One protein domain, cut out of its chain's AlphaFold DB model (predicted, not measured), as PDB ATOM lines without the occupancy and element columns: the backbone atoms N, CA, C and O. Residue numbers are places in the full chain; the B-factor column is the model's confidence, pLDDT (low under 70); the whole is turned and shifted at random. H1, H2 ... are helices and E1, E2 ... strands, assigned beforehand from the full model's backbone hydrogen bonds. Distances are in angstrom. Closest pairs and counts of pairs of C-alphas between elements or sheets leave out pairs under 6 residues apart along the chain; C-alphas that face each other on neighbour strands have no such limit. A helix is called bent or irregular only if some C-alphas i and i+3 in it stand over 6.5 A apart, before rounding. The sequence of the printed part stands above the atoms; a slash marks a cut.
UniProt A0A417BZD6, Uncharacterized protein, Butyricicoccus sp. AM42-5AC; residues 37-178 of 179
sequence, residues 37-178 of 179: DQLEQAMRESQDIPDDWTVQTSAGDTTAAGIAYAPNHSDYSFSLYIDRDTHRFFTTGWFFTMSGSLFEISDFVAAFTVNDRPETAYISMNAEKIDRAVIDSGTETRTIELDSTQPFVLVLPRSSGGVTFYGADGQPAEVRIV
ATOM      1  N   ASP A  37     133.128 209.568 211.038       92.88
ATOM      2  CA  ASP A  37     133.493 208.165 210.804       92.88
ATOM      3  C   ASP A  37     132.388 207.345 210.114       92.88
ATOM      4  O   ASP A  37     132.636 206.225 209.678       92.88
ATOM      5  N   GLN A  38     131.184 207.905 209.976       94.50
ATOM      6  CA  GLN A  38     130.046 207.291 209.287       94.50
ATOM      7  C   GLN A  38     129.733 207.947 207.937       94.50
ATOM      8  O   GLN A  38     128.773 207.544 207.282       94.50
ATOM      9  N   LEU A  39     130.523 208.935 207.494       94.75
ATOM     10  CA  LEU A  39     130.293 209.624 206.219       94.75
ATOM     11  C   LEU A  39     130.305 208.669 205.023       94.75
ATOM     12  O   LEU A  39     129.436 208.781 204.162       94.75
ATOM     13  N   GLU A  40     131.241 207.718 204.981       96.81
ATOM     14  CA  GLU A  40     131.270 206.699 203.927       96.81
ATOM     15  C   GLU A  40     129.985 205.864 203.936       96.81
ATOM     16  O   GLU A  40     129.312 205.761 202.912       96.81
ATOM     17  N   GLN A  41     129.617 205.303 205.090       96.19
ATOM     18  CA  GLN A  41     128.434 204.450 205.203       96.19
ATOM     19  C   GLN A  41     127.162 205.208 204.801       96.19
ATOM     20  O   GLN A  41     126.353 204.701 204.028       96.19
ATOM     21  N   ALA A  42     127.016 206.451 205.260       93.75
ATOM     22  CA  ALA A  42     125.890 207.298 204.890       93.75
ATOM     23  C   ALA A  42     125.874 207.617 203.387       93.75
ATOM     24  O   ALA A  42     124.805 207.655 202.772       93.75
ATOM     25  N   MET A  43     127.042 207.823 202.772       95.56
ATOM     26  CA  MET A  43     127.157 208.014 201.329       95.56
ATOM     27  C   MET A  43     126.692 206.766 200.571       95.56
ATOM     28  O   MET A  43     125.923 206.900 199.620       95.56
ATOM     29  N   ARG A  44     127.099 205.572 201.028       96.75
ATOM     30  CA  ARG A  44     126.686 204.296 200.432       96.75
ATOM     31  C   ARG A  44     125.184 204.072 200.522       96.75
ATOM     32  O   ARG A  44     124.555 203.804 199.507       96.75
ATOM     33  N   GLU A  45     124.607 204.253 201.707       94.31
ATOM     34  CA  GLU A  45     123.172 204.061 201.947       94.31
ATOM     35  C   GLU A  45     122.297 205.088 201.222       94.31
ATOM     36  O   GLU A  45     121.194 204.766 200.790       94.31
ATOM     37  N   SER A  46     122.755 206.335 201.100       91.38
ATOM     38  CA  SER A  46     121.950 207.408 200.500       91.38
ATOM     39  C   SER A  46     121.890 207.370 198.975       91.38
ATOM     40  O   SER A  46     120.954 207.924 198.399       91.38
ATOM     41  N   GLN A  47     122.883 206.762 198.326       93.19
ATOM     42  CA  GLN A  47     123.032 206.752 196.865       93.19
ATOM     43  C   GLN A  47     123.081 205.345 196.272       93.19
ATOM     44  O   GLN A  47     123.399 205.206 195.095       93.19
ATOM     45  N   ASP A  48     122.790 204.322 197.077       94.75
ATOM     46  CA  ASP A  48     122.855 202.917 196.673       94.75
ATOM     47  C   ASP A  48     124.217 202.555 196.041       94.75
ATOM     48  O   ASP A  48     124.290 201.885 195.007       94.75
ATOM     49  N   ILE A  49     125.316 203.027 196.649       96.88
ATOM     50  CA  ILE A  49     126.674 202.786 196.136       96.88
ATOM     51  C   ILE A  49     127.027 201.299 196.290       96.88
ATOM     52  O   ILE A  49     126.974 200.787 197.412       96.88
ATOM     53  N   PRO A  50     127.459 200.614 195.214       97.06
ATOM     54  CA  PRO A  50     127.864 199.214 195.276       97.06
ATOM     55  C   PRO A  50     129.024 198.944 196.245       97.06
ATOM     56  O   PRO A  50     129.944 199.752 196.384       97.06
ATOM     57  N   ASP A  51     129.018 197.769 196.876       96.56
ATOM     58  CA  ASP A  51     130.037 197.367 197.860       96.56
ATOM     59  C   ASP A  51     131.456 197.295 197.276       96.56
ATOM     60  O   ASP A  51     132.433 197.476 197.999       96.56
ATOM     61  N   ASP A  52     131.585 197.027 195.975       97.50
ATOM     62  CA  ASP A  52     132.872 196.942 195.287       97.50
ATOM     63  C   ASP A  52     133.445 198.312 194.907       97.50
ATOM     64  O   ASP A  52     134.624 198.400 194.573       97.50
ATOM     65  N   TRP A  53     132.651 199.385 194.977       98.00
ATOM     66  CA  TRP A  53     133.141 200.737 194.724       98.00
ATOM     67  C   TRP A  53     134.007 201.232 195.877       98.00
ATOM     68  O   TRP A  53     133.699 201.023 197.056       98.00
ATOM     69  N   THR A  54     135.060 201.967 195.536       98.00
ATOM     70  CA  THR A  54     135.875 202.680 196.519       98.00
ATOM     71  C   THR A  54     135.181 203.981 196.887       98.00
ATOM     72  O   THR A  54     134.685 204.685 196.009       98.00
ATOM     73  N   VAL A  55     135.170 204.323 198.176       98.00
ATOM     74  CA  VAL A  55     134.686 205.614 198.671       98.00
ATOM     75  C   VAL A  55     135.838 206.334 199.352       98.00
ATOM     76  O   VAL A  55     136.533 205.768 200.192       98.00
ATOM     77  N   GLN A  56     136.043 207.592 198.986       97.44
ATOM     78  CA  GLN A  56     136.959 208.492 199.670       97.44
ATOM     79  C   GLN A  56     136.179 209.660 200.249       97.44
ATOM     80  O   GLN A  56     135.268 210.183 199.607       97.44
ATOM     81  N   THR A  57     136.556 210.094 201.447       97.56
ATOM     82  CA  THR A  57     135.932 211.226 202.135       97.56
ATOM     83  C   THR A  57     136.989 212.160 202.702       97.56
ATOM     84  O   THR A  57     137.990 211.702 203.249       97.56
ATOM     85  N   SER A  58     136.730 213.462 202.650       97.31
ATOM     86  CA  SER A  58     137.514 214.483 203.338       97.31
ATOM     87  C   SER A  58     136.570 215.405 204.096       97.31
ATOM     88  O   SER A  58     135.554 215.842 203.559       97.31
ATOM     89  N   ALA A  59     136.928 215.734 205.332       95.69
ATOM     90  CA  ALA A  59     136.172 216.640 206.184       95.69
ATOM     91  C   ALA A  59     137.073 217.781 206.665       95.69
ATOM     92  O   ALA A  59     138.203 217.540 207.091       95.69
ATOM     93  N   GLY A  60     136.569 219.006 206.557       93.12
ATOM     94  CA  GLY A  60     137.096 220.176 207.247       93.12
ATOM     95  C   GLY A  60     136.352 220.415 208.564       93.12
ATOM     96  O   GLY A  60     135.812 219.487 209.164       93.12
ATOM     97  N   ASP A  61     136.302 221.671 208.984       91.31
ATOM     98  CA  ASP A  61     135.572 222.131 210.164       91.31
ATOM     99  C   ASP A  61     134.063 222.262 209.901       91.31
ATOM    100  O   ASP A  61     133.261 221.964 210.777       91.31
ATOM    101  N   THR A  62     133.652 222.714 208.707       93.00
ATOM    102  CA  THR A  62     132.233 222.990 208.394       93.00
ATOM    103  C   THR A  62     131.742 222.421 207.069       93.00
ATOM    104  O   THR A  62     130.536 222.434 206.803       93.00
ATOM    105  N   THR A  63     132.649 221.876 206.261       94.94
ATOM    106  CA  THR A  63     132.337 221.216 204.991       94.94
ATOM    107  C   THR A  63     132.943 219.820 204.981       94.94
ATOM    108  O   THR A  63     134.097 219.638 205.357       94.94
ATOM    109  N   ALA A  64     132.196 218.833 204.503       96.75
ATOM    110  CA  ALA A  64     132.731 217.518 204.181       96.75
ATOM    111  C   ALA A  64     132.311 217.115 202.771       96.75
ATOM    112  O   ALA A  64     131.268 217.530 202.262       96.75
ATOM    113  N   ALA A  65     133.145 216.315 202.132       97.81
ATOM    114  CA  ALA A  65     132.962 215.877 200.766       97.81
ATOM    115  C   ALA A  65     133.360 214.411 200.632       97.81
ATOM    116  O   ALA A  65     134.245 213.934 201.343       97.81
ATOM    117  N   GLY A  66     132.730 213.715 199.697       97.62
ATOM    118  CA  GLY A  66     133.109 212.362 199.335       97.62
ATOM    119  C   GLY A  66     132.938 212.096 197.851       97.62
ATOM    120  O   GLY A  66     132.126 212.743 197.186       97.62
ATOM    121  N   ILE A  67     133.709 211.139 197.353       98.12
ATOM    122  CA  ILE A  67     133.568 210.563 196.020       98.12
ATOM    123  C   ILE A  67     133.579 209.040 196.133       98.12
ATOM    124  O   ILE A  67     134.453 208.460 196.774       98.12
ATOM    125  N   ALA A  68     132.589 208.412 195.516       98.12
ATOM    126  CA  ALA A  68     132.484 206.981 195.318       98.12
ATOM    127  C   ALA A  68     132.736 206.678 193.843       98.12
ATOM    128  O   ALA A  68     132.229 207.407 192.994       98.12
ATOM    129  N   TYR A  69     133.484 205.627 193.522       97.88
ATOM    130  CA  TYR A  69     133.793 205.287 192.134       97.88
ATOM    131  C   TYR A  69     133.984 203.788 191.918       97.88
ATOM    132  O   TYR A  69     134.454 203.060 192.796       97.88
ATOM    133  N   ALA A  70     133.631 203.338 190.715       97.50
ATOM    134  CA  ALA A  70     133.761 201.945 190.308       97.50
ATOM    135  C   ALA A  70     135.239 201.509 190.237       97.50
ATOM    136  O   ALA A  70     136.087 202.323 189.864       97.50
ATOM    137  N   PRO A  71     135.576 200.223 190.476       96.06
ATOM    138  CA  PRO A  71     136.960 199.720 190.418       96.06
ATOM    139  C   PRO A  71     137.702 199.976 189.099       96.06
ATOM    140  O   PRO A  71     138.927 200.020 189.058       96.06
ATOM    141  N   ASN A  72     136.962 200.107 188.002       94.94
ATOM    142  CA  ASN A  72     137.475 200.385 186.660       94.94
ATOM    143  C   ASN A  72     137.431 201.885 186.292       94.94
ATOM    144  O   ASN A  72     137.694 202.226 185.141       94.94
ATOM    145  N   HIS A  73     137.044 202.747 187.236       94.00
ATOM    146  CA  HIS A  73     136.883 204.198 187.102       94.00
ATOM    147  C   HIS A  73     135.889 204.631 186.008       94.00
ATOM    148  O   HIS A  73     135.949 205.763 185.535       94.00
ATOM    149  N   SER A  74     134.974 203.749 185.584       93.81
ATOM    150  CA  SER A  74     134.010 204.071 184.521       93.81
ATOM    151  C   SER A  74     132.809 204.880 184.999       93.81
ATOM    152  O   SER A  74     132.079 205.418 184.173       93.81
ATOM    153  N   ASP A  75     132.567 204.900 186.308       96.00
ATOM    154  CA  ASP A  75     131.421 205.559 186.922       96.00
ATOM    155  C   ASP A  75     131.791 206.077 188.313       96.00
ATOM    156  O   ASP A  75     132.719 205.558 188.950       96.00
ATOM    157  N   TYR A  76     131.090 207.117 188.757       97.19
ATOM    158  CA  TYR A  76     131.318 207.758 190.044       97.19
ATOM    159  C   TYR A  76     130.107 208.558 190.521       97.19
ATOM    160  O   TYR A  76     129.251 208.996 189.753       97.19
ATOM    161  N   SER A  77     130.083 208.812 191.823       97.00
ATOM    162  CA  SER A  77     129.126 209.699 192.462       97.00
ATOM    163  C   SER A  77     129.821 210.513 193.541       97.00
ATOM    164  O   SER A  77     130.665 209.985 194.260       97.00
ATOM    165  N   PHE A  78     129.502 211.797 193.665       96.88
ATOM    166  CA  PHE A  78     130.036 212.648 194.726       96.88
ATOM    167  C   PHE A  78     128.947 213.037 195.718       96.88
ATOM    168  O   PHE A  78     127.755 213.016 195.418       96.88
ATOM    169  N   SER A  79     129.358 213.438 196.913       96.81
ATOM    170  CA  SER A  79     128.463 214.010 197.912       96.81
ATOM    171  C   SER A  79     129.134 215.123 198.676       96.81
ATOM    172  O   SER A  79     130.320 215.056 198.987       96.81
ATOM    173  N   LEU A  80     128.344 216.133 199.009       96.25
ATOM    174  CA  LEU A  80     128.742 217.232 199.866       96.25
ATOM    175  C   LEU A  80     127.852 217.248 201.107       96.25
ATOM    176  O   LEU A  80     126.643 216.994 201.057       96.25
ATOM    177  N   TYR A  81     128.468 217.601 202.223       94.62
ATOM    178  CA  TYR A  81     127.834 217.730 203.517       94.62
ATOM    179  C   TYR A  81     128.312 219.015 204.183       94.62
ATOM    180  O   TYR A  81     129.428 219.478 203.950       94.62
ATOM    181  N   ILE A  82     127.466 219.583 205.032       93.38
ATOM    182  CA  ILE A  82     127.820 220.735 205.856       93.38
ATOM    183  C   ILE A  82     127.562 220.431 207.321       93.38
ATOM    184  O   ILE A  82     126.571 219.774 207.651       93.38
ATOM    185  N   ASP A  83     128.409 220.959 208.193       89.44
ATOM    186  CA  ASP A  83     128.053 221.067 209.602       89.44
ATOM    187  C   ASP A  83     127.095 222.248 209.759       89.44
ATOM    188  O   ASP A  83     127.385 223.380 209.365       89.44
ATOM    189  N   ARG A  84     125.900 222.001 210.289       80.56
ATOM    190  CA  ARG A  84     124.945 223.067 210.574       80.56
ATOM    191  C   ARG A  84     125.283 223.628 211.953       80.56
ATOM    192  O   ARG A  84     124.687 223.210 212.939       80.56
ATOM    193  N   ASP A  85     126.106 224.681 211.975       64.81
ATOM    194  CA  ASP A  85     126.306 225.619 213.106       64.81
ATOM    195  C   ASP A  85     125.016 226.356 213.544       64.81
ATOM    196  O   ASP A  85     125.015 227.493 214.039       64.81
ATOM    197  N   THR A  86     123.845 225.759 213.335       55.72
ATOM    198  CA  THR A  86     122.633 226.233 213.972       55.72
ATOM    199  C   THR A  86     122.856 226.180 215.473       55.72
ATOM    200  O   THR A  86     123.240 225.151 216.011       55.72
ATOM    201  N   HIS A  87     122.590 227.300 216.148       49.41
ATOM    202  CA  HIS A  87     122.759 227.532 217.588       49.41
ATOM    203  C   HIS A  87     121.818 226.672 218.462       49.41
ATOM    204  O   HIS A  87     121.344 227.086 219.521       49.41
ATOM    205  N   ARG A  88     121.461 225.482 217.989       54.50
ATOM    206  CA  ARG A  88     120.679 224.497 218.699       54.50
ATOM    207  C   ARG A  88     121.692 223.692 219.492       54.50
ATOM    208  O   ARG A  88     122.523 223.010 218.915       54.50
ATOM    209  N   PHE A  89     121.584 223.745 220.814       54.25
ATOM    210  CA  PHE A  89     122.395 222.998 221.787       54.25
ATOM    211  C   PHE A  89     122.509 221.473 221.538       54.25
ATOM    212  O   PHE A  89     123.150 220.777 222.318       54.25
ATOM    213  N   PHE A  90     121.870 220.946 220.491       54.16
ATOM    214  CA  PHE A  90     121.710 219.531 220.201       54.16
ATOM    215  C   PHE A  90     121.869 219.160 218.712       54.16
ATOM    216  O   PHE A  90     121.658 217.997 218.384       54.16
ATOM    217  N   THR A  91     122.205 220.100 217.811       59.94
ATOM    218  CA  THR A  91     122.550 219.753 216.419       59.94
ATOM    219  C   THR A  91     124.044 219.499 216.321       59.94
ATOM    220  O   THR A  91     124.834 220.392 216.603       59.94
ATOM    221  N   THR A  92     124.429 218.279 215.958       73.56
ATOM    222  CA  THR A  92     125.830 217.880 215.783       73.56
ATOM    223  C   THR A  92     125.943 216.925 214.603       73.56
ATOM    224  O   THR A  92     125.036 216.117 214.391       73.56
ATOM    225  N   GLY A  93     127.035 217.026 213.847       86.94
ATOM    226  CA  GLY A  93     127.359 216.134 212.735       86.94
ATOM    227  C   GLY A  93     127.077 216.723 211.353       86.94
ATOM    228  O   GLY A  93     126.638 217.859 211.193       86.94
ATOM    229  N   TRP A  94     127.331 215.908 210.336       91.38
ATOM    230  CA  TRP A  94     127.269 216.278 208.930       91.38
ATOM    231  C   TRP A  94     125.861 216.141 208.362       91.38
ATOM    232  O   TRP A  94     125.197 215.115 208.519       91.38
ATOM    233  N   PHE A  95     125.411 217.162 207.643       91.56
ATOM    234  CA  PHE A  95     124.116 217.166 206.975       91.56
ATOM    235  C   PHE A  95     124.303 217.216 205.469       91.56
ATOM    236  O   PHE A  95     124.984 218.101 204.954       91.56
ATOM    237  N   PHE A  96     123.645 216.295 204.771       91.50
ATOM    238  CA  PHE A  96     123.648 216.233 203.314       91.50
ATOM    239  C   PHE A  96     123.225 217.569 202.688       91.50
ATOM    240  O   PHE A  96     122.247 218.187 203.130       91.50
ATOM    241  N   THR A  97     123.957 217.994 201.655       91.75
ATOM    242  CA  THR A  97     123.656 219.212 200.889       91.75
ATOM    243  C   THR A  97     123.358 218.911 199.420       91.75
ATOM    244  O   THR A  97     122.363 219.403 198.894       91.75
ATOM    245  N   MET A  98     124.172 218.081 198.762       91.62
ATOM    246  CA  MET A  98     123.997 217.692 197.363       91.62
ATOM    247  C   MET A  98     124.818 216.451 197.020       91.62
ATOM    248  O   MET A  98     125.812 216.156 197.685       91.62
ATOM    249  N   SER A  99     124.418 215.777 195.946       92.81
ATOM    250  CA  SER A  99     125.142 214.678 195.313       92.81
ATOM    251  C   SER A  99     124.907 214.650 193.807       92.81
ATOM    252  O   SER A  99     124.034 215.358 193.294       92.81
ATOM    253  N   GLY A 100     125.674 213.825 193.095       90.31
ATOM    254  CA  GLY A 100     125.470 213.571 191.670       90.31
ATOM    255  C   GLY A 100     126.722 213.054 190.971       90.31
ATOM    256  O   GLY A 100     127.631 212.533 191.607       90.31
ATOM    257  N   SER A 101     126.769 213.237 189.654       89.12
ATOM    258  CA  SER A 101     127.867 212.825 188.767       89.12
ATOM    259  C   SER A 101     128.150 213.951 187.757       89.12
ATOM    260  O   SER A 101     127.666 213.932 186.623       89.12
ATOM    261  N   LEU A 102     128.827 215.009 188.214       90.50
ATOM    262  CA  LEU A 102     129.072 216.229 187.432       90.50
ATOM    263  C   LEU A 102     130.299 216.097 186.535       90.50
ATOM    264  O   LEU A 102     131.378 215.811 187.037       90.50
ATOM    265  N   PHE A 103     130.160 216.404 185.244       88.81
ATOM    266  CA  PHE A 103     131.235 216.247 184.256       88.81
ATOM    267  C   PHE A 103     132.539 216.976 184.634       88.81
ATOM    268  O   PHE A 103     133.620 216.538 184.259       88.81
ATOM    269  N   GLU A 104     132.477 218.068 185.402       92.44
ATOM    270  CA  GLU A 104     133.671 218.754 185.895       92.44
ATOM    271  C   GLU A 104     134.567 217.842 186.739       92.44
ATOM    272  O   GLU A 104     135.779 218.013 186.729       92.44
ATOM    273  N   ILE A 105     133.988 216.865 187.441       95.19
ATOM    274  CA  ILE A 105     134.716 215.893 188.262       95.19
ATOM    275  C   ILE A 105     135.380 214.819 187.390       95.19
ATOM    276  O   ILE A 105     136.425 214.304 187.784       95.19
ATOM    277  N   SER A 106     134.803 214.459 186.234       94.06
ATOM    278  CA  SER A 106     135.377 213.400 185.391       94.06
ATOM    279  C   SER A 106     136.692 213.830 184.749       94.06
ATOM    280  O   SER A 106     137.645 213.053 184.744       94.06
ATOM    281  N   ASP A 107     136.740 215.065 184.249       92.50
ATOM    282  CA  ASP A 107     137.833 215.527 183.390       92.50
ATOM    283  C   ASP A 107     138.779 216.499 184.105       92.50
ATOM    284  O   ASP A 107     139.934 216.612 183.711       92.50
ATOM    285  N   PHE A 108     138.310 217.176 185.160       95.31
ATOM    286  CA  PHE A 108     139.024 218.270 185.824       95.31
ATOM    287  C   PHE A 108     139.011 218.116 187.351       95.31
ATOM    288  O   PHE A 108     138.498 217.141 187.914       95.31
ATOM    289  N   VAL A 109     139.570 219.105 188.051       97.69
ATOM    290  CA  VAL A 109     139.348 219.274 189.489       97.69
ATOM    291  C   VAL A 109     138.160 220.204 189.702       97.69
ATOM    292  O   VAL A 109     138.244 221.411 189.464       97.69
ATOM    293  N   ALA A 110     137.046 219.666 190.187       97.44
ATOM    294  CA  ALA A 110     135.882 220.464 190.541       97.44
ATOM    295  C   ALA A 110     136.069 221.092 191.930       97.44
ATOM    296  O   ALA A 110     136.335 220.388 192.902       97.44
ATOM    297  N   ALA A 111     135.911 222.411 192.025       97.19
ATOM    298  CA  ALA A 111     136.015 223.185 193.256       97.19
ATOM    299  C   ALA A 111     134.633 223.698 193.685       97.19
ATOM    300  O   ALA A 111     134.057 224.579 193.042       97.19
ATOM    301  N   PHE A 112     134.122 223.179 194.798       95.94
ATOM    302  CA  PHE A 112     132.816 223.522 195.352       95.94
ATOM    303  C   PHE A 112     132.955 224.462 196.546       95.94
ATOM    304  O   PHE A 112     133.728 224.207 197.471       95.94
ATOM    305  N   THR A 113     132.149 225.524 196.559       92.88
ATOM    306  CA  THR A 113     131.917 226.348 197.755       92.88
ATOM    307  C   THR A 113     130.452 226.215 198.139       92.88
ATOM    308  O   THR A 113     129.575 226.676 197.415       92.88
ATOM    309  N   VAL A 114     130.176 225.565 199.267       88.88
ATOM    310  CA  VAL A 114     128.804 225.280 199.701       88.88
ATOM    311  C   VAL A 114     128.359 226.345 200.689       88.88
ATOM    312  O   VAL A 114     129.061 226.574 201.663       88.88
ATOM    313  N   ASN A 115     127.192 226.965 200.486       86.25
ATOM    314  CA  ASN A 115     126.527 227.848 201.461       86.25
ATOM    315  C   ASN A 115     127.464 228.867 202.149       86.25
ATOM    316  O   ASN A 115     127.416 229.024 203.369       86.25
ATOM    317  N   ASP A 116     128.351 229.499 201.374       85.69
ATOM    318  CA  ASP A 116     129.355 230.472 201.833       85.69
ATOM    319  C   ASP A 116     130.324 229.969 202.924       85.69
ATOM    320  O   ASP A 116     131.008 230.766 203.575       85.69
ATOM    321  N   ARG A 117     130.445 228.646 203.099       90.75
ATOM    322  CA  ARG A 117     131.354 228.027 204.070       90.75
ATOM    323  C   ARG A 117     132.814 228.392 203.800       90.75
ATOM    324  O   ARG A 117     133.199 228.617 202.651       90.75
ATOM    325  N   PRO A 118     133.648 228.523 204.846       93.12
ATOM    326  CA  PRO A 118     135.030 228.973 204.712       93.12
ATOM    327  C   PRO A 118     135.925 227.992 203.950       93.12
ATOM    328  O   PRO A 118     137.003 228.406 203.533       93.12
ATOM    329  N   GLU A 119     135.509 226.746 203.719       95.75
ATOM    330  CA  GLU A 119     136.287 225.766 202.956       95.75
ATOM    331  C   GLU A 119     135.863 225.647 201.492       95.75
ATOM    332  O   GLU A 119     134.742 225.976 201.099       95.75
ATOM    333  N   THR A 120     136.784 225.126 200.687       96.88
ATOM    334  CA  THR A 120     136.518 224.652 199.332       96.88
ATOM    335  C   THR A 120     136.747 223.147 199.288       96.88
ATOM    336  O   THR A 120     137.784 222.662 199.747       96.88
ATOM    337  N   ALA A 121     135.774 222.416 198.744       97.62
ATOM    338  CA  ALA A 121     135.912 220.995 198.458       97.62
ATOM    339  C   ALA A 121     136.398 220.813 197.018       97.62
ATOM    340  O   ALA A 121     135.733 221.250 196.081       97.62
ATOM    341  N   TYR A 122     137.551 220.177 196.855       97.94
ATOM    342  CA  TYR A 122     138.138 219.794 195.579       97.94
ATOM    343  C   TYR A 122     137.880 218.310 195.345       97.94
ATOM    344  O   TYR A 122     138.249 217.489 196.184       97.94
ATOM    345  N   ILE A 123     137.237 217.970 194.232       98.25
ATOM    346  CA  ILE A 123     136.855 216.597 193.890       98.25
ATOM    347  C   ILE A 123     137.273 216.316 192.448       98.25
ATOM    348  O   ILE A 123     137.013 217.135 191.565       98.25
ATOM    349  N   SER A 124     137.906 215.171 192.198       98.00
ATOM    350  CA  SER A 124     138.311 214.768 190.849       98.00
ATOM    351  C   SER A 124     138.380 213.249 190.695       98.00
ATOM    352  O   SER A 124     138.840 212.557 191.603       98.00
ATOM    353  N   MET A 125     138.014 212.746 189.513       97.75
ATOM    354  CA  MET A 125     138.347 211.393 189.035       97.75
ATOM    355  C   MET A 125     139.814 211.253 188.606       97.75
ATOM    356  O   MET A 125     140.254 210.163 188.249       97.75
ATOM    357  N   ASN A 126     140.576 212.347 188.675       96.44
ATOM    358  CA  ASN A 126     142.010 212.408 188.443       96.44
ATOM    359  C   ASN A 126     142.452 211.985 187.027       96.44
ATOM    360  O   ASN A 126     143.489 211.343 186.847       96.44
ATOM    361  N   ALA A 127     141.687 212.368 185.997       93.12
ATOM    362  CA  ALA A 127     142.028 212.090 184.596       93.12
ATOM    363  C   ALA A 127     143.402 212.663 184.182       93.12
ATOM    364  O   ALA A 127     144.108 212.067 183.365       93.12
ATOM    365  N   GLU A 128     143.804 213.783 184.791       92.19
ATOM    366  CA  GLU A 128     145.081 214.465 184.546       92.19
ATOM    367  C   GLU A 128     146.279 213.859 185.310       92.19
ATOM    368  O   GLU A 128     147.405 214.324 185.143       92.19
ATOM    369  N   LYS A 129     146.082 212.794 186.107       94.81
ATOM    370  CA  LYS A 129     147.143 212.121 186.891       94.81
ATOM    371  C   LYS A 129     147.897 213.072 187.829       94.81
ATOM    372  O   LYS A 129     149.128 213.058 187.912       94.81
ATOM    373  N   ILE A 130     147.136 213.900 188.529       97.50
ATOM    374  CA  ILE A 130     147.593 214.827 189.560       97.50
ATOM    375  C   ILE A 130     148.241 214.028 190.687       97.50
ATOM    376  O   ILE A 130     147.621 213.119 191.242       97.50
ATOM    377  N   ASP A 131     149.476 214.387 191.031       97.06
ATOM    378  CA  ASP A 131     150.256 213.742 192.091       97.06
ATOM    379  C   ASP A 131     150.450 214.631 193.322       97.06
ATOM    380  O   ASP A 131     150.874 214.148 194.369       97.06
ATOM    381  N   ARG A 132     150.109 215.922 193.239       97.88
ATOM    382  CA  ARG A 132     150.209 216.827 194.385       97.88
ATOM    383  C   ARG A 132     149.290 218.035 194.294       97.88
ATOM    384  O   ARG A 132     149.048 218.589 193.221       97.88
ATOM    385  N   ALA A 133     148.863 218.502 195.459       97.81
ATOM    386  CA  ALA A 133     148.262 219.814 195.653       97.81
ATOM    387  C   ALA A 133     149.244 220.717 196.404       97.81
ATOM    388  O   ALA A 133     149.730 220.366 197.479       97.81
ATOM    389  N   VAL A 134     149.531 221.887 195.847       97.75
ATOM    390  CA  VAL A 134     150.393 222.903 196.454       97.75
ATOM    391  C   VAL A 134     149.516 224.037 196.957       97.75
ATOM    392  O   VAL A 134     148.739 224.620 196.201       97.75
ATOM    393  N   ILE A 135     149.648 224.338 198.242       97.38
ATOM    394  CA  ILE A 135     148.915 225.382 198.949       97.38
ATOM    395  C   ILE A 135     149.906 226.496 199.263       97.38
ATOM    396  O   ILE A 135     150.881 226.266 199.979       97.38
ATOM    397  N   ASP A 136     149.658 227.687 198.733       95.75
ATOM    398  CA  ASP A 136     150.498 228.864 198.937       95.75
ATOM    399  C   ASP A 136     149.727 229.957 199.685       95.75
ATOM    400  O   ASP A 136     148.785 230.562 199.162       95.75
ATOM    401  N   SER A 137     150.143 230.210 200.925       92.62
ATOM    402  CA  SER A 137     149.590 231.258 201.796       92.62
ATOM    403  C   SER A 137     150.204 232.644 201.553       92.62
ATOM    404  O   SER A 137     149.778 233.625 202.164       92.62
ATOM    405  N   GLY A 138     151.221 232.740 200.690       91.06
ATOM    406  CA  GLY A 138     152.038 233.932 200.462       91.06
ATOM    407  C   GLY A 138     153.218 234.077 201.429       91.06
ATOM    408  O   GLY A 138     154.132 234.858 201.165       91.06
ATOM    409  N   THR A 139     153.230 233.327 202.535       91.75
ATOM    410  CA  THR A 139     154.354 233.259 203.489       91.75
ATOM    411  C   THR A 139     154.958 231.864 203.592       91.75
ATOM    412  O   THR A 139     156.159 231.737 203.822       91.75
ATOM    413  N   GLU A 140     154.146 230.828 203.409       93.69
ATOM    414  CA  GLU A 140     154.550 229.425 203.434       93.69
ATOM    415  C   GLU A 140     153.849 228.647 202.320       93.69
ATOM    416  O   GLU A 140     152.670 228.880 202.021       93.69
ATOM    417  N   THR A 141     154.582 227.689 201.754       95.44
ATOM    418  CA  THR A 141     154.068 226.718 200.793       95.44
ATOM    419  C   THR A 141     154.005 225.340 201.439       95.44
ATOM    420  O   THR A 141     155.007 224.840 201.952       95.44
ATOM    421  N   ARG A 142     152.837 224.705 201.370       96.00
ATOM    422  CA  ARG A 142     152.608 223.332 201.828       96.00
ATOM    423  C   ARG A 142     152.212 222.455 200.651       96.00
ATOM    424  O   ARG A 142     151.332 222.822 199.879       96.00
ATOM    425  N   THR A 143     152.797 221.268 200.572       96.81
ATOM    426  CA  THR A 143     152.433 220.257 199.573       96.81
ATOM    427  C   THR A 143     151.651 219.125 200.232       96.81
ATOM    428  O   THR A 143     151.998 218.671 201.324       96.81
ATOM    429  N   ILE A 144     150.582 218.688 199.575       97.06
ATOM    430  CA  ILE A 144     149.843 217.465 199.877       97.06
ATOM    431  C   ILE A 144     150.100 216.504 198.721       97.06
ATOM    432  O   ILE A 144     149.716 216.798 197.591       97.06
ATOM    433  N   GLU A 145     150.755 215.384 199.009       97.25
ATOM    434  CA  GLU A 145     150.963 214.304 198.041       97.25
ATOM    435  C   GLU A 145     149.639 213.571 197.779       97.25
ATOM    436  O   GLU A 145     148.864 213.321 198.707       97.25
ATOM    437  N   LEU A 146     149.390 213.230 196.518       97.12
ATOM    438  CA  LEU A 146     148.201 212.539 196.029       97.12
ATOM    439  C   LEU A 146     148.611 211.308 195.220       97.12
ATOM    440  O   LEU A 146     149.642 211.286 194.549       97.12
ATOM    441  N   ASP A 147     147.781 210.268 195.256       96.00
ATOM    442  CA  ASP A 147     147.972 209.117 194.380       96.00
ATOM    443  C   ASP A 147     147.468 209.453 192.971       96.00
ATOM    444  O   ASP A 147     146.265 209.486 192.714       96.00
ATOM    445  N   SER A 148     148.407 209.662 192.044       95.38
ATOM    446  CA  SER A 148     148.128 209.949 190.626       95.38
ATOM    447  C   SER A 148     147.296 208.892 189.894       95.38
ATOM    448  O   SER A 148     146.852 209.126 188.770       95.38
ATOM    449  N   THR A 149     147.112 207.714 190.494       94.81
ATOM    450  CA  THR A 149     146.325 206.622 189.920       94.81
ATOM    451  C   THR A 149     144.900 206.567 190.444       94.81
ATOM    452  O   THR A 149     144.113 205.795 189.906       94.81
ATOM    453  N   GLN A 150     144.554 207.360 191.460       96.38
ATOM    454  CA  GLN A 150     143.250 207.318 192.114       96.38
ATOM    455  C   GLN A 150     142.514 208.654 191.960       96.38
ATOM    456  O   GLN A 150     143.146 209.716 191.988       96.38
ATOM    457  N   PRO A 151     141.172 208.627 191.871       97.81
ATOM    458  CA  PRO A 151     140.341 209.769 192.229       97.81
ATOM    459  C   PRO A 151     140.714 210.316 193.609       97.81
ATOM    460  O   PRO A 151     141.263 209.593 194.441       97.81
ATOM    461  N   PHE A 152     140.397 211.577 193.876       97.94
ATOM    462  CA  PHE A 152     140.658 212.176 195.181       97.94
ATOM    463  C   PHE A 152     139.579 213.172 195.588       97.94
ATOM    464  O   PHE A 152     138.854 213.744 194.767       97.94
ATOM    465  N   VAL A 153     139.525 213.412 196.896       98.00
ATOM    466  CA  VAL A 153     138.737 214.472 197.511       98.00
ATOM    467  C   VAL A 153     139.573 215.183 198.570       98.00
ATOM    468  O   VAL A 153     140.186 214.542 199.419       98.00
ATOM    469  N   LEU A 154     139.597 216.513 198.527       97.88
ATOM    470  CA  LEU A 154     140.253 217.356 199.525       97.88
ATOM    471  C   LEU A 154     139.312 218.474 199.950       97.88
ATOM    472  O   LEU A 154     138.787 219.198 199.111       97.88
ATOM    473  N   VAL A 155     139.150 218.674 201.253       97.56
ATOM    474  CA  VAL A 155     138.478 219.858 201.797       97.56
ATOM    475  C   VAL A 155     139.521 220.726 202.477       97.56
ATOM    476  O   VAL A 155     140.176 220.286 203.418       97.56
ATOM    477  N   LEU A 156     139.693 221.952 201.980       97.00
ATOM    478  CA  LEU A 156     140.725 222.869 202.460       97.00
ATOM    479  C   LEU A 156     140.113 224.216 202.868       97.00
ATOM    480  O   LEU A 156     139.291 224.759 202.121       97.00
ATOM    481  N   PRO A 157     140.526 224.800 204.010       95.25
ATOM    482  CA  PRO A 157     140.142 226.157 204.367       95.25
ATOM    483  C   PRO A 157     140.629 227.151 203.311       95.25
ATOM    484  O   PRO A 157     141.804 227.156 202.943       95.25
ATOM    485  N   ARG A 158     139.767 228.070 202.866       92.94
ATOM    486  CA  ARG A 158     140.171 229.138 201.932       92.94
ATOM    487  C   ARG A 158     141.186 230.101 202.551       92.94
ATOM    488  O   ARG A 158     141.936 230.755 201.834       92.94
ATOM    489  N   SER A 159     141.241 230.168 203.882       92.44
ATOM    490  CA  SER A 159     142.263 230.913 204.624       92.44
ATOM    491  C   SER A 159     143.662 230.297 204.528       92.44
ATOM    492  O   SER A 159     144.625 230.968 204.887       92.44
ATOM    493  N   SER A 160     143.800 229.054 204.047       88.69
ATOM    494  CA  SER A 160     145.102 228.403 203.866       88.69
ATOM    495  C   SER A 160     145.897 228.945 202.676       88.69
ATOM    496  O   SER A 160     147.095 228.693 202.604       88.69
ATOM    497  N   GLY A 161     145.263 229.704 201.776       92.62
ATOM    498  CA  GLY A 161     145.912 230.297 200.609       92.62
ATOM    499  C   GLY A 161     145.385 229.766 199.279       92.62
ATOM    500  O   GLY A 161     144.347 229.105 199.215       92.62
ATOM    501  N   GLY A 162     146.098 230.090 198.200       94.12
ATOM    502  CA  GLY A 162     145.787 229.599 196.860       94.12
ATOM    503  C   GLY A 162     146.172 228.129 196.715       94.12
ATOM    504  O   GLY A 162     147.254 227.733 197.141       94.12
ATOM    505  N   VAL A 163     145.303 227.324 196.100       97.12
ATOM    506  CA  VAL A 163     145.556 225.899 195.846       97.12
ATOM    507  C   VAL A 163     145.805 225.694 194.359       97.12
ATOM    508  O   VAL A 163     144.990 226.104 193.534       97.12
ATOM    509  N   THR A 164     146.924 225.061 194.015       97.50
ATOM    510  CA  THR A 164     147.249 224.651 192.643       97.50
ATOM    511  C   THR A 164     147.567 223.162 192.619       97.50
ATOM    512  O   THR A 164     148.360 222.682 193.427       97.50
ATOM    513  N   PHE A 165     146.956 222.434 191.693       98.06
ATOM    514  CA  PHE A 165     147.168 221.000 191.513       98.06
ATOM    515  C   PHE A 165     148.173 220.764 190.394       98.06
ATOM    516  O   PHE A 165     148.141 221.481 189.399       98.06
ATOM    517  N   TYR A 166     149.052 219.778 190.553       97.50
ATOM    518  CA  TYR A 166     150.075 219.453 189.564       97.50
ATOM    519  C   TYR A 166     150.106 217.958 189.270       97.50
ATOM    520  O   TYR A 166     149.994 217.136 190.183       97.50
ATOM    521  N   GLY A 167     150.306 217.623 187.997       93.12
ATOM    522  CA  GLY A 167     150.692 216.283 187.567       93.12
ATOM    523  C   GLY A 167     152.200 216.036 187.671       93.12
ATOM    524  O   GLY A 167     153.000 216.930 187.984       93.12
ATOM    525  N   ALA A 168     152.598 214.811 187.326       85.00
ATOM    526  CA  ALA A 168     154.002 214.387 187.307       85.00
ATOM    527  C   ALA A 168     154.870 215.155 186.296       85.00
ATOM    528  O   ALA A 168     156.088 215.242 186.452       85.00
ATOM    529  N   ASP A 169     154.258 215.741 185.267       87.94
ATOM    530  CA  ASP A 169     154.925 216.610 184.293       87.94
ATOM    531  C   ASP A 169     155.168 218.041 184.816       87.94
ATOM    532  O   ASP A 169     155.846 218.840 184.162       87.94
ATOM    533  N   GLY A 170     154.641 218.364 186.001       88.44
ATOM    534  CA  GLY A 170     154.751 219.668 186.638       88.44
ATOM    535  C   GLY A 170     153.858 220.748 186.035       88.44
ATOM    536  O   GLY A 170     154.017 221.910 186.413       88.44
ATOM    537  N   GLN A 171     152.935 220.406 185.132       90.88
ATOM    538  CA  GLN A 171     151.946 221.357 184.632       90.88
ATOM    539  C   GLN A 171     150.800 221.529 185.637       90.88
ATOM    540  O   GLN A 171     150.423 220.563 186.309       90.88
ATOM    541  N   PRO A 172     150.268 222.757 185.785       94.94
ATOM    542  CA  PRO A 172     149.110 222.991 186.628       94.94
ATOM    543  C   PRO A 172     147.860 222.389 185.982       94.94
ATOM    544  O   PRO A 172     147.591 222.638 184.806       94.94
ATOM    545  N   ALA A 173     147.096 221.640 186.768       95.31
ATOM    546  CA  ALA A 173     145.830 221.066 186.341       95.31
ATOM    547  C   ALA A 173     144.713 222.116 186.295       95.31
ATOM    548  O   ALA A 173     144.733 223.111 187.034       95.31
ATOM    549  N   GLU A 174     143.716 221.893 185.442       94.94
ATOM    550  CA  GLU A 174     142.574 222.800 185.336       94.94
ATOM    551  C   GLU A 174     141.611 222.605 186.521       94.94
ATOM    552  O   GLU A 174     141.144 221.503 186.823       94.94
ATOM    553  N   VAL A 175     141.291 223.711 187.201       96.31
ATOM    554  CA  VAL A 175     140.331 223.742 188.312       96.31
ATOM    555  C   VAL A 175     139.072 224.479 187.871       96.31
ATOM    556  O   VAL A 175     139.131 225.646 187.475       96.31
ATOM    557  N   ARG A 176     137.912 223.825 187.983       95.44
ATOM    558  CA  ARG A 176     136.609 224.397 187.624       95.44
ATOM    559  C   ARG A 176     135.777 224.694 188.853       95.44
ATOM    560  O   ARG A 176     135.464 223.806 189.637       95.44
ATOM    561  N   ILE A 177     135.391 225.956 189.004       92.56
ATOM    562  CA  ILE A 177     134.504 226.376 190.089       92.56
ATOM    563  C   ILE A 177     133.083 225.931 189.755       92.56
ATOM    564  O   ILE A 177     132.512 226.388 188.765       92.56
ATOM    565  N   VAL A 178     132.511 225.102 190.621       88.62
ATOM    566  CA  VAL A 178     131.110 224.691 190.551       88.62
ATOM    567  C   VAL A 178     130.312 225.534 191.545       88.62
ATOM    568  O   VAL A 178     130.694 225.658 192.713       88.62
TER     569      VAL A 178
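This is residues 37 to 178 of the 179 residues of an uncharacterized protein of Butyricicoccus sp. AM42-5AC (UniProt A0A417BZD6). Two sheets of four strands, E1 to E4 and E9 E6 E5 E11, stand partly face to face as a sandwich, mainly with E1 and E2 against E9 and E6. Helix H1 covers the face of the first sheet turned away from the second, short helix H2 lies where the chain passes between the sheets, and a smaller sheet, E8 E7 E10, lies beside the second sheet at the end far from H1. The printed part has 142 residues with two named helices and eleven named strands, in the order H1 E1 E2 E3 E4 H2 E5 E6 E7 E8 E9 E10 E11, and its class is mostly strand. The first and third sheets are antiparallel, while the second is mixed. The whole is compact, with a radius of gyration of the C-alphas of 15.1 A and spans of 48 by 40 by 23 A.

In the first sheet, E1 is residues 54 to 59, 17.0 A from first to last C-alpha, and E2 is residues 63 to 69, 20.5 A. E3, residues 76 to 83, is the longest strand by residues and measures 23.9 A; E4 is residues 94 to 100, 17.6 A. C-alpha 54 is at (135.875, 202.680, 196.519). H1 is residues 37 to 47, 17.5 A, beginning at C-alpha 37, (133.493, 208.165, 210.804); it is irregular, with C-alphas 37 and 40 7.4 A apart. In the second sheet, E9 is residues 152 to 157, 16.7 A; E6 is residues 119 to 124, 16.5 A; E5 is residues 109 to 112, 9.8 A; and E11 is residues 175 to 178, 9.5 A, ending at C-alpha 178, (131.110, 224.691, 190.551). H2 is residues 103 to 107, 6.7 A. In the third sheet, E8 is residues 141 to 145, 13.1 A; E7 is residues 130 to 136, 17.1 A; and E10 is residues 162 to 167, 17.0 A.

E1 E2 E3 E4 form a meander, each strand the antiparallel neighbour of the one before. N 56 and O 67 are 2.9 A apart, N 66 and O 79 2.8 A, and N 80 and O 98 2.9 A, each within hydrogen-bond range. This sheet is only just strongly twisted, its C-alphas lying up to 4.3 A off its best plane. H1 is on one face of it, making two layers, a helix over a sheet; the closest C-alphas of H1 and E1 are those of Glu 40 and Val 55, 6.4 A apart. The sandwich, two sheets face to face, has its facing parts 9.6 A centre to centre and their best planes 23 degrees apart. The closest C-alphas of E1 and E9 are those of Ser 58 and Leu 154, 5.5 A apart; those of E2 and E6 are Ala 65 and Ala 121, 6.3 A apart. In the second sheet, which is strongly twisted, E9 and E6 are antiparallel, with N 122 and O 154 at 2.8 A. The hairpin E5 and E6 has N 112 and O 121 at 2.8 A, and E5 and E11 are parallel, with N 111 and O 176 at 2.8 A. H2 is on this sheet at a height over the sheet of 7.6 A and only grazes the first sheet, with residues 105 to 106. In the third sheet, N 135 and O 142 of the hairpin E7 and E8 are 2.8 A apart, and N 134 and O 164 of antiparallel E7 and E10 are 2.8 A apart. E6 and E7 are apart, while E10 and E11 are only just apart, with closest C-alphas 8.0 A from each other. In H2 every O i to N i+4 pair is within hydrogen-bond range, and in H1 6 of 7 are.

The two C-alphas farthest apart are those of Phe 89 and Asp 169, at 50.0 A. The printed part has no cut, and no link is long. The mean pLDDT of the printed part is 92.6, and residues 85 to 91, between E3 and E4, are under 70.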